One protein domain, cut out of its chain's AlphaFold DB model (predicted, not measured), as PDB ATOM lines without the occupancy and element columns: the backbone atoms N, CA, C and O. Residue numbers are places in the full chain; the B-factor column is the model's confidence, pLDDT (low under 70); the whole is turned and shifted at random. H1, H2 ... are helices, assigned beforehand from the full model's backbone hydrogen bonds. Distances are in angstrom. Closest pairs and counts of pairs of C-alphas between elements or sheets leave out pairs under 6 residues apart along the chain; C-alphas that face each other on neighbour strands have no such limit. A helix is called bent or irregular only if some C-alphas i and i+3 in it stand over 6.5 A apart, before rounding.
ATOM      1  N   GLU A 454      11.582 -37.243  -3.002       75.88
ATOM      2  CA  GLU A 454      11.251 -37.780  -1.673       75.88
ATOM      3  C   GLU A 454      12.439 -37.648  -0.706       75.88
ATOM      4  O   GLU A 454      12.223 -37.310   0.449       75.88
ATOM      5  N   GLU A 455      13.685 -37.785  -1.175       79.75
ATOM      6  CA  GLU A 455      14.895 -37.645  -0.344       79.75
ATOM      7  C   GLU A 455      15.056 -36.236   0.245       79.75
ATOM      8  O   GLU A 455      15.252 -36.082   1.451       79.75
ATOM      9  N   LYS A 456      14.916 -35.185  -0.580       81.38
ATOM     10  CA  LYS A 456      14.952 -33.790  -0.098       81.38
ATOM     11  C   LYS A 456      13.811 -33.501   0.879       81.38
ATOM     12  O   LYS A 456      13.993 -32.732   1.820       81.38
ATOM     13  N   ALA A 457      12.643 -34.107   0.657       80.00
ATOM     14  CA  ALA A 457      11.507 -33.961   1.558       80.00
ATOM     15  C   ALA A 457      11.759 -34.655   2.898       80.00
ATOM     16  O   ALA A 457      11.536 -34.039   3.934       80.00
ATOM     17  N   THR A 458      12.289 -35.881   2.887       81.81
ATOM     18  CA  THR A 458      12.698 -36.607   4.095       81.81
ATOM     19  C   THR A 458      13.745 -35.805   4.872       81.81
ATOM     20  O   THR A 458      13.593 -35.624   6.075       81.81
ATOM     21  N   ALA A 459      14.748 -35.225   4.202       83.44
ATOM     22  CA  ALA A 459      15.764 -34.393   4.853       83.44
ATOM     23  C   ALA A 459      15.184 -33.125   5.510       83.44
ATOM     24  O   ALA A 459      15.531 -32.806   6.647       83.44
ATOM     25  N   LEU A 460      14.278 -32.406   4.833       82.75
ATOM     26  CA  LEU A 460      13.641 -31.223   5.421       82.75
ATOM     27  C   LEU A 460      12.684 -31.597   6.561       82.75
ATOM     28  O   LEU A 460      12.664 -30.921   7.586       82.75
ATOM     29  N   PHE A 461      11.899 -32.665   6.405       82.88
ATOM     30  CA  PHE A 461      10.989 -33.146   7.448       82.88
ATOM     31  C   PHE A 461      11.761 -33.613   8.686       82.88
ATOM     32  O   PHE A 461      11.313 -33.356   9.801       82.88
ATOM     33  N   GLY A 462      12.948 -34.202   8.496       80.38
ATOM     34  CA  GLY A 462      13.883 -34.561   9.564       80.38
ATOM     35  C   GLY A 462      14.332 -33.379  10.420       80.38
ATOM     36  O   GLY A 462      14.604 -33.558  11.598       80.38
ATOM     37  N   LEU A 463      14.348 -32.163   9.869       83.19
ATOM     38  CA  LEU A 463      14.635 -30.935  10.620       83.19
ATOM     39  C   LEU A 463      13.360 -30.282  11.168       83.19
ATOM     40  O   LEU A 463      13.337 -29.801  12.297       83.19
ATOM     41  N   LEU A 464      12.287 -30.265  10.374       83.31
ATOM     42  CA  LEU A 464      11.061 -29.541  10.696       83.31
ATOM     43  C   LEU A 464      10.241 -30.213  11.805       83.31
ATOM     44  O   LEU A 464       9.700 -29.512  12.655       83.31
ATOM     45  N   ILE A 465      10.144 -31.547  11.821       82.81
ATOM     46  CA  ILE A 465       9.347 -32.272  12.822       82.81
ATOM     47  C   ILE A 465       9.936 -32.103  14.236       82.81
ATOM     48  O   ILE A 465       9.175 -31.715  15.124       82.81
ATOM     49  N   PRO A 466      11.253 -32.289  14.469       84.12
ATOM     50  CA  PRO A 466      11.862 -31.972  15.762       84.12
ATOM     51  C   PRO A 466      11.685 -30.511  16.174       84.12
ATOM     52  O   PRO A 466      11.408 -30.245  17.339       84.12
ATOM     53  N   LEU A 467      11.789 -29.568  15.229       82.50
ATOM     54  CA  LEU A 467      11.561 -28.148  15.511       82.50
ATOM     55  C   LEU A 467      10.121 -27.884  15.972       82.50
ATOM     56  O   LEU A 467       9.920 -27.175  16.949       82.50
ATOM     57  N   LEU A 468       9.106 -28.465  15.328       82.25
ATOM     58  CA  LEU A 468       7.712 -28.295  15.763       82.25
ATOM     59  C   LEU A 468       7.477 -28.835  17.184       82.25
ATOM     60  O   LEU A 468       6.723 -28.227  17.937       82.25
ATOM     61  N   ILE A 469       8.132 -29.943  17.546       81.56
ATOM     62  CA  ILE A 469       8.055 -30.532  18.892       81.56
ATOM     63  C   ILE A 469       8.747 -29.629  19.918       81.56
ATOM     64  O   ILE A 469       8.164 -29.332  20.951       81.56
ATOM     65  N   ASP A 470       9.951 -29.136  19.624       82.81
ATOM     66  CA  ASP A 470      10.686 -28.227  20.516       82.81
ATOM     67  C   ASP A 470       9.906 -26.923  20.775       82.81
ATOM     68  O   ASP A 470       9.861 -26.427  21.899       82.81
ATOM     69  N   TYR A 471       9.210 -26.391  19.766       81.06
ATOM     70  CA  TYR A 471       8.348 -25.217  19.934       81.06
ATOM     71  C   TYR A 471       7.016 -25.513  20.656       81.06
ATOM     72  O   TYR A 471       6.478 -24.593  21.280       81.06
ATOM     73  N   ASP A 472       6.512 -26.757  20.622       80.44
ATOM     74  CA  ASP A 472       5.399 -27.225  21.472       80.44
ATOM     75  C   ASP A 472       5.830 -27.324  22.941       80.44
ATOM     76  O   ASP A 472       5.146 -26.833  23.837       80.44
ATOM     77  N   GLU A 473       7.004 -27.908  23.196       80.44
ATOM     78  CA  GLU A 473       7.566 -28.061  24.543       80.44
ATOM     79  C   GLU A 473       7.884 -26.710  25.198       80.44
ATOM     80  O   GLU A 473       7.766 -26.561  26.417       80.44
ATOM     81  N   ARG A 474       8.252 -25.706  24.394       77.62
ATOM     82  CA  ARG A 474       8.505 -24.330  24.848       77.62
ATOM     83  C   ARG A 474       7.237 -23.476  24.999       77.62
ATOM     84  O   ARG A 474       7.365 -22.341  25.457       77.62
ATOM     85  N   ASP A 475       6.061 -23.989  24.625       73.62
ATOM     86  CA  ASP A 475       4.752 -23.306  24.688       73.62
ATOM     87  C   ASP A 475       4.745 -21.922  23.998       73.62
ATOM     88  O   ASP A 475       4.136 -20.962  24.467       73.62
ATOM     89  N   ILE A 476       5.487 -21.793  22.888       75.69
ATOM     90  CA  ILE A 476       5.610 -20.532  22.126       75.69
ATOM     91  C   ILE A 476       4.499 -20.406  21.074       75.69
ATOM     92  O   ILE A 476       4.103 -19.295  20.736       75.69
ATOM     93  N   LEU A 477       4.026 -21.530  20.526       78.56
ATOM     94  CA  LEU A 477       3.004 -21.594  19.478       78.56
ATOM     95  C   LEU A 477       1.787 -22.381  19.967       78.56
ATOM     96  O   LEU A 477       1.916 -23.328  20.740       78.56
ATOM     97  N   THR A 478       0.598 -22.049  19.460       79.56
ATOM     98  CA  THR A 478      -0.622 -22.776  19.830       79.56
ATOM     99  C   THR A 478      -0.623 -24.219  19.307       79.56
ATOM    100  O   THR A 478      -0.325 -24.490  18.140       79.56
ATOM    101  N   LYS A 479      -1.049 -25.163  20.156       77.56
ATOM    102  CA  LYS A 479      -1.163 -26.595  19.810       77.56
ATOM    103  C   LYS A 479      -2.050 -26.868  18.597       77.56
ATOM    104  O   LYS A 479      -1.765 -27.768  17.815       77.56
ATOM    105  N   GLU A 480      -3.095 -26.062  18.413       79.81
ATOM    106  CA  GLU A 480      -3.982 -26.122  17.245       79.81
ATOM    107  C   GLU A 480      -3.227 -25.859  15.938       79.81
ATOM    108  O   GLU A 480      -3.372 -26.608  14.974       79.81
ATOM    109  N   TYR A 481      -2.375 -24.831  15.928       80.62
ATOM    110  CA  TYR A 481      -1.565 -24.478  14.770       80.62
ATOM    111  C   TYR A 481      -0.537 -25.566  14.447       80.62
ATOM    112  O   TYR A 481      -0.414 -25.995  13.298       80.62
ATOM    113  N   LEU A 482       0.176 -26.059  15.464       80.94
ATOM    114  CA  LEU A 482       1.176 -27.116  15.299       80.94
ATOM    115  C   LEU A 482       0.549 -28.420  14.783       80.94
ATOM    116  O   LEU A 482       1.108 -29.059  13.890       80.94
ATOM    117  N   HIS A 483      -0.640 -28.777  15.276       81.00
ATOM    118  CA  HIS A 483      -1.407 -29.929  14.800       81.00
ATOM    119  C   HIS A 483      -1.821 -29.795  13.325       81.00
ATOM    120  O   HIS A 483      -1.626 -30.728  12.537       81.00
ATOM    121  N   GLU A 484      -2.354 -28.635  12.923       82.62
ATOM    122  CA  GLU A 484      -2.731 -28.358  11.530       82.62
ATOM    123  C   GLU A 484      -1.524 -28.516  10.593       82.62
ATOM    124  O   GLU A 484      -1.598 -29.168   9.547       82.62
ATOM    125  N   LYS A 485      -0.372 -27.981  11.002       82.00
ATOM    126  CA  LYS A 485       0.866 -28.051  10.231       82.00
ATOM    127  C   LYS A 485       1.464 -29.450  10.159       82.00
ATOM    128  O   LYS A 485       1.869 -29.872   9.075       82.00
ATOM    129  N   MET A 486       1.455 -30.204  11.256       78.62
ATOM    130  CA  MET A 486       1.898 -31.601  11.259       78.62
ATOM    131  C   MET A 486       1.016 -32.468  10.343       78.62
ATOM    132  O   MET A 486       1.514 -33.287   9.567       78.62
ATOM    133  N   THR A 487      -0.294 -32.208  10.337       80.69
ATOM    134  CA  THR A 487      -1.248 -32.850   9.422       80.69
ATOM    135  C   THR A 487      -1.004 -32.447   7.961       80.69
ATOM    136  O   THR A 487      -1.094 -33.284   7.058       80.69
ATOM    137  N   SER A 488      -0.622 -31.191   7.702       79.38
ATOM    138  CA  SER A 488      -0.235 -30.728   6.361       79.38
ATOM    139  C   SER A 488       1.023 -31.433   5.826       79.38
ATOM    140  O   SER A 488       1.072 -31.781   4.647       79.38
ATOM    141  N   LEU A 489       2.020 -31.716   6.672       79.88
ATOM    142  CA  LEU A 489       3.208 -32.485   6.264       79.88
ATOM    143  C   LEU A 489       2.856 -33.929   5.911       79.88
ATOM    144  O   LEU A 489       3.311 -34.446   4.887       79.88
ATOM    145  N   MET A 490       2.007 -34.555   6.730       77.44
ATOM    146  CA  MET A 490       1.518 -35.908   6.484       77.44
ATOM    147  C   MET A 490       0.771 -35.994   5.150       77.44
ATOM    148  O   MET A 490       1.000 -36.926   4.385       77.44
ATOM    149  N   THR A 491      -0.106 -35.030   4.861       78.06
ATOM    150  CA  THR A 491      -0.916 -35.023   3.631       78.06
ATOM    151  C   THR A 491      -0.104 -34.716   2.373       78.06
ATOM    152  O   THR A 491      -0.391 -35.299   1.331       78.06
ATOM    153  N   ASN A 492       0.935 -33.878   2.458       73.25
ATOM    154  CA  ASN A 492       1.764 -33.525   1.301       73.25
ATOM    155  C   ASN A 492       2.635 -34.690   0.799       73.25
ATOM    156  O   ASN A 492       2.630 -34.981  -0.397       73.25
ATOM    157  N   LYS A 493       3.397 -35.358   1.681       77.56
ATOM    158  CA  LYS A 493       4.266 -36.499   1.316       77.56
ATOM    159  C   LYS A 493       4.277 -37.566   2.413       77.56
ATOM    160  O   LYS A 493       5.178 -37.623   3.249       77.56
ATOM    161  N   ILE A 494       3.280 -38.452   2.363       77.12
ATOM    162  CA  ILE A 494       3.037 -39.511   3.361       77.12
ATOM    163  C   ILE A 494       4.269 -40.408   3.575       77.12
ATOM    164  O   ILE A 494       4.573 -40.764   4.713       77.12
ATOM    165  N   ASN A 495       4.973 -40.782   2.502       78.00
ATOM    166  CA  ASN A 495       6.116 -41.700   2.575       78.00
ATOM    167  C   ASN A 495       7.305 -41.067   3.309       78.00
ATOM    168  O   ASN A 495       7.795 -41.644   4.277       78.00
ATOM    169  N   SER A 496       7.692 -39.848   2.919       77.88
ATOM    170  CA  SER A 496       8.756 -39.082   3.579       77.88
ATOM    171  C   SER A 496       8.429 -38.791   5.046       77.88
ATOM    172  O   SER A 496       9.295 -38.909   5.906       77.88
ATOM    173  N   PHE A 497       7.168 -38.472   5.361       78.06
ATOM    174  CA  PHE A 497       6.731 -38.248   6.744       78.06
ATOM    175  C   PHE A 497       6.868 -39.513   7.602       78.06
ATOM    176  O   PHE A 497       7.438 -39.471   8.691       78.06
ATOM    177  N   LYS A 498       6.388 -40.660   7.100       77.19
ATOM    178  CA  LYS A 498       6.518 -41.948   7.797       77.19
ATOM    179  C   LYS A 498       7.976 -42.330   8.010       77.19
ATOM    180  O   LYS A 498       8.313 -42.780   9.100       77.19
ATOM    181  N   GLN A 499       8.815 -42.119   6.999       80.25
ATOM    182  CA  GLN A 499      10.235 -42.427   7.073       80.25
ATOM    183  C   GLN A 499      10.921 -41.637   8.194       80.25
ATOM    184  O   GLN A 499      11.595 -42.228   9.031       80.25
ATOM    185  N   VAL A 500      10.682 -40.326   8.293       78.44
ATOM    186  CA  VAL A 500      11.271 -39.503   9.362       78.44
ATOM    187  C   VAL A 500      10.783 -39.933  10.744       78.44
ATOM    188  O   VAL A 500      11.593 -40.128  11.648       78.44
ATOM    189  N   VAL A 501       9.474 -40.151  10.909       75.50
ATOM    190  CA  VAL A 501       8.903 -40.564  12.201       75.50
ATOM    191  C   VAL A 501       9.426 -41.936  12.645       75.50
ATOM    192  O   VAL A 501       9.557 -42.181  13.847       75.50
ATOM    193  N   GLN A 502       9.748 -42.832  11.706       73.69
ATOM    194  CA  GLN A 502      10.227 -44.191  11.980       73.69
ATOM    195  C   GLN A 502      11.753 -44.307  12.131       73.69
ATOM    196  O   GLN A 502      12.209 -45.100  12.956       73.69
ATOM    197  N   GLU A 503      12.532 -43.527  11.384       74.06
ATOM    198  CA  GLU A 503      13.984 -43.724  11.260       74.06
ATOM    199  C   GLU A 503      14.828 -42.612  11.901       74.06
ATOM    200  O   GLU A 503      15.986 -42.865  12.219       74.06
ATOM    201  N   GLN A 504      14.287 -41.399  12.093       73.19
ATOM    202  CA  GLN A 504      15.087 -40.220  12.473       73.19
ATOM    203  C   GLN A 504      14.700 -39.555  13.805       73.19
ATOM    204  O   GLN A 504      15.429 -38.677  14.257       73.19
ATOM    205  N   LEU A 505      13.584 -39.944  14.431       76.12
ATOM    206  CA  LEU A 505      13.144 -39.396  15.723       76.12
ATOM    207  C   LEU A 505      13.468 -40.334  16.889       76.12
ATOM    208  O   LEU A 505      13.263 -41.547  16.789       76.12
ATOM    209  N   ASP A 506      13.859 -39.745  18.021       78.56
ATOM    210  CA  ASP A 506      14.024 -40.456  19.291       78.56
ATOM    211  C   ASP A 506      12.666 -40.890  19.880       78.56
ATOM    212  O   ASP A 506      11.605 -40.365  19.537       78.56
ATOM    213  N   GLU A 507      12.677 -41.853  20.805       70.31
ATOM    214  CA  GLU A 507      11.454 -42.454  21.366       70.31
ATOM    215  C   GLU A 507      10.560 -41.430  22.101       70.31
ATOM    216  O   GLU A 507       9.330 -41.491  22.009       70.31
ATOM    217  N   SER A 508      11.165 -40.425  22.749       71.12
ATOM    218  CA  SER A 508      10.464 -39.288  23.366       71.12
ATOM    219  C   SER A 508       9.811 -38.373  22.324       71.12
ATOM    220  O   SER A 508       8.629 -38.044  22.442       71.12
ATOM    221  N   GLN A 509      10.544 -38.024  21.266       74.06
ATOM    222  CA  GLN A 509      10.065 -37.181  20.170       74.06
ATOM    223  C   GLN A 509       8.960 -37.869  19.366       74.06
ATOM    224  O   GLN A 509       7.996 -37.226  18.961       74.06
ATOM    225  N   ARG A 510       9.036 -39.193  19.184       75.19
ATOM    226  CA  ARG A 510       7.967 -39.976  18.551       75.19
ATOM    227  C   ARG A 510       6.676 -39.919  19.369       75.19
ATOM    228  O   ARG A 510       5.607 -39.714  18.799       75.19
ATOM    229  N   SER A 511       6.766 -40.050  20.694       71.12
ATOM    230  CA  SER A 511       5.602 -39.938  21.579       71.12
ATOM    231  C   SER A 511       4.988 -38.530  21.561       71.12
ATOM    232  O   SER A 511       3.763 -38.398  21.505       71.12
ATOM    233  N   ALA A 512       5.822 -37.485  21.524       72.50
ATOM    234  CA  ALA A 512       5.383 -36.093  21.403       72.50
ATOM    235  C   ALA A 512       4.754 -35.782  20.029       72.50
ATOM    236  O   ALA A 512       3.704 -35.150  19.948       72.50
ATOM    237  N   ALA A 513       5.321 -36.297  18.937       72.81
ATOM    238  CA  ALA A 513       4.728 -36.180  17.604       72.81
ATOM    239  C   ALA A 513       3.353 -36.870  17.533       72.81
ATOM    240  O   ALA A 513       2.406 -36.337  16.954       72.81
ATOM    241  N   GLU A 514       3.219 -38.049  18.147       75.44
ATOM    242  CA  GLU A 514       1.944 -38.761  18.224       75.44
ATOM    243  C   GLU A 514       0.903 -38.033  19.081       75.44
ATOM    244  O   GLU A 514      -0.283 -38.079  18.749       75.44
ATOM    245  N   SER A 515       1.308 -37.382  20.175       73.81
ATOM    246  CA  SER A 515       0.393 -36.622  21.032       73.81
ATOM    247  C   SER A 515      -0.109 -35.355  20.331       73.81
ATOM    248  O   SER A 515      -1.313 -35.091  20.354       73.81
ATOM    249  N   LEU A 516       0.770 -34.653  19.609       74.12
ATOM    250  CA  LEU A 516       0.429 -33.528  18.735       74.12
ATOM    251  C   LEU A 516      -0.522 -33.945  17.607       74.12
ATOM    252  O   LEU A 516      -1.501 -33.256  17.340       74.12
ATOM    253  N   MET A 517      -0.307 -35.104  16.978       70.69
ATOM    254  CA  MET A 517      -1.190 -35.626  15.922       70.69
ATOM    255  C   MET A 517      -2.544 -36.142  16.432       70.69
ATOM    256  O   MET A 517      -3.502 -36.185  15.665       70.69
ATOM    257  N   LYS A 518      -2.650 -36.554  17.701       75.25
ATOM    258  CA  LYS A 518      -3.905 -37.019  18.328       75.25
ATOM    259  C   LYS A 518      -4.715 -35.879  18.962       75.25
ATOM    260  O   LYS A 518      -5.781 -36.136  19.526       75.25
ATOM    261  N   TYR A 519      -4.221 -34.642  18.895       69.19
ATOM    262  CA  TYR A 519      -4.907 -33.467  19.421       69.19
ATOM    263  C   TYR A 519      -6.272 -33.273  18.742       69.19
ATOM    264  O   TYR A 519      -6.393 -33.367  17.525       69.19
ATOM    265  N   ASN A 520      -7.314 -33.020  19.537       55.34
ATOM    266  CA  ASN A 520      -8.696 -32.939  19.071       55.34
ATOM    267  C   ASN A 520      -9.303 -31.607  19.558       55.34
ATOM    268  O   ASN A 520      -9.681 -31.495  20.724       55.34
ATOM    269  N   SER A 521      -9.405 -30.591  18.689       48.22
ATOM    270  CA  SER A 521      -9.829 -29.207  19.023       48.22
ATOM    271  C   SER A 521     -11.273 -29.049  19.537       48.22
ATOM    272  O   SER A 521     -11.775 -27.936  19.676       48.22
ATOM    273  N   GLN A 522     -11.994 -30.134  19.824       44.31
ATOM    274  CA  GLN A 522     -13.383 -30.067  20.290       44.31
ATOM    275  C   GLN A 522     -13.535 -29.700  21.778       44.31
ATOM    276  O   GLN A 522     -14.665 -29.567  22.239       44.31
ATOM    277  N   SER A 523     -12.449 -29.501  22.536       39.16
ATOM    278  CA  SER A 523     -12.531 -29.280  23.995       39.16
ATOM    279  C   SER A 523     -12.389 -27.828  24.476       39.16
ATOM    280  O   SER A 523     -12.670 -27.591  25.644       39.16
TER     281      SER A 523
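What this domain is: This is residues 454 to 523 of the 538 residues of an uncharacterized protein of Metschnikowia sp. JCM 33374 (UniProt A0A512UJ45). What does the model look like at first sight? H1 and H2 run side by side as a helical hairpin, and the two shorter helices H3 and H4 pack crosswise over one face of it, H3 toward the end of H2 and H4 toward its start. Beyond H4 the last residues, 520 to 523, run out from the body as a tail. What are the counts and the size? The printed part has 70 residues, with four named helices, H1, H2, H3 and H4 along the chain, and no named strand, and its class is all helix with mostly crossed packing. It is compact, with a radius of gyration of the C-alphas of 11.5 A, and its outline is elongated, spanning 36 by 22 by 18 A.

How they stand to each other: How do the first two helices stand? H1, residues 454 to 473, and H2, residues 479 to 492, touch and form a hairpin at a shallow tilt of 10 degrees, opposite ways. Their closest C-alphas are those of Leu 468 and Leu 482, 6.7 A apart. What does the third helix meet? H3, residues 494 to 503, touches H1 at a steep tilt of 65 degrees, the same way, with the C-alphas of Thr 458 and Ser 496 closest at 4.7 A; H1 touches H3 with residues 454 to 462 alone. H2 and H3 only just touch, with 3 pairs of C-alphas within 8 A, only at the corner by their link, and the closest are those of Met 490 and Phe 497, 5.7 A apart. And the fourth? H4, residues 507 to 517, touches H2 about perpendicular at 83 degrees, with the C-alphas of His 483 and Leu 516 closest at 5.6 A. It touches H1 about perpendicular at 84 degrees, with residues 465 to 469 of H1 alone, and the closest C-alphas are those of Ile 469 and Ala 512, 6.7 A apart. H3 and H4 are close but not clearly touching, with the C-alphas of Val 501 and Arg 510 closest at 6.4 A. What do the backbones show? In H2, H3 and H4 every O i to N i+4 pair is within hydrogen-bond range, and in H1 15 of 16 are.

Where its parts are: Where does the first helix lie? H1 begins at C-alpha 454, (11.251, -37.780, -1.673), and covers 28.2 A to C-alpha 473, with a kink of 25 degrees near residue 461. It is neither bent nor irregular, but only just: C-alphas 462 and 465 are 6.0 A apart. And the others? H2, residues 479 to 492, is 20.0 A long and begins at (-1.163, -26.595, 19.810). H3, residues 494 to 503, and H4, residues 507 to 517, measure 14.1 A and 15.4 A, and H4 ends at (-1.190, -35.626, 15.922).

The domain as a whole: How far does it reach? The two C-alphas farthest apart are those of Glu 455 and Ser 523, 37.6 A. Is it continuous? The printed part has no cut, and the links H1 to H2, H2 to H3 and H3 to H4 are tight. Where is confidence low? The mean pLDDT of the printed part is 76.3, and residues 519 to 523 are under 70.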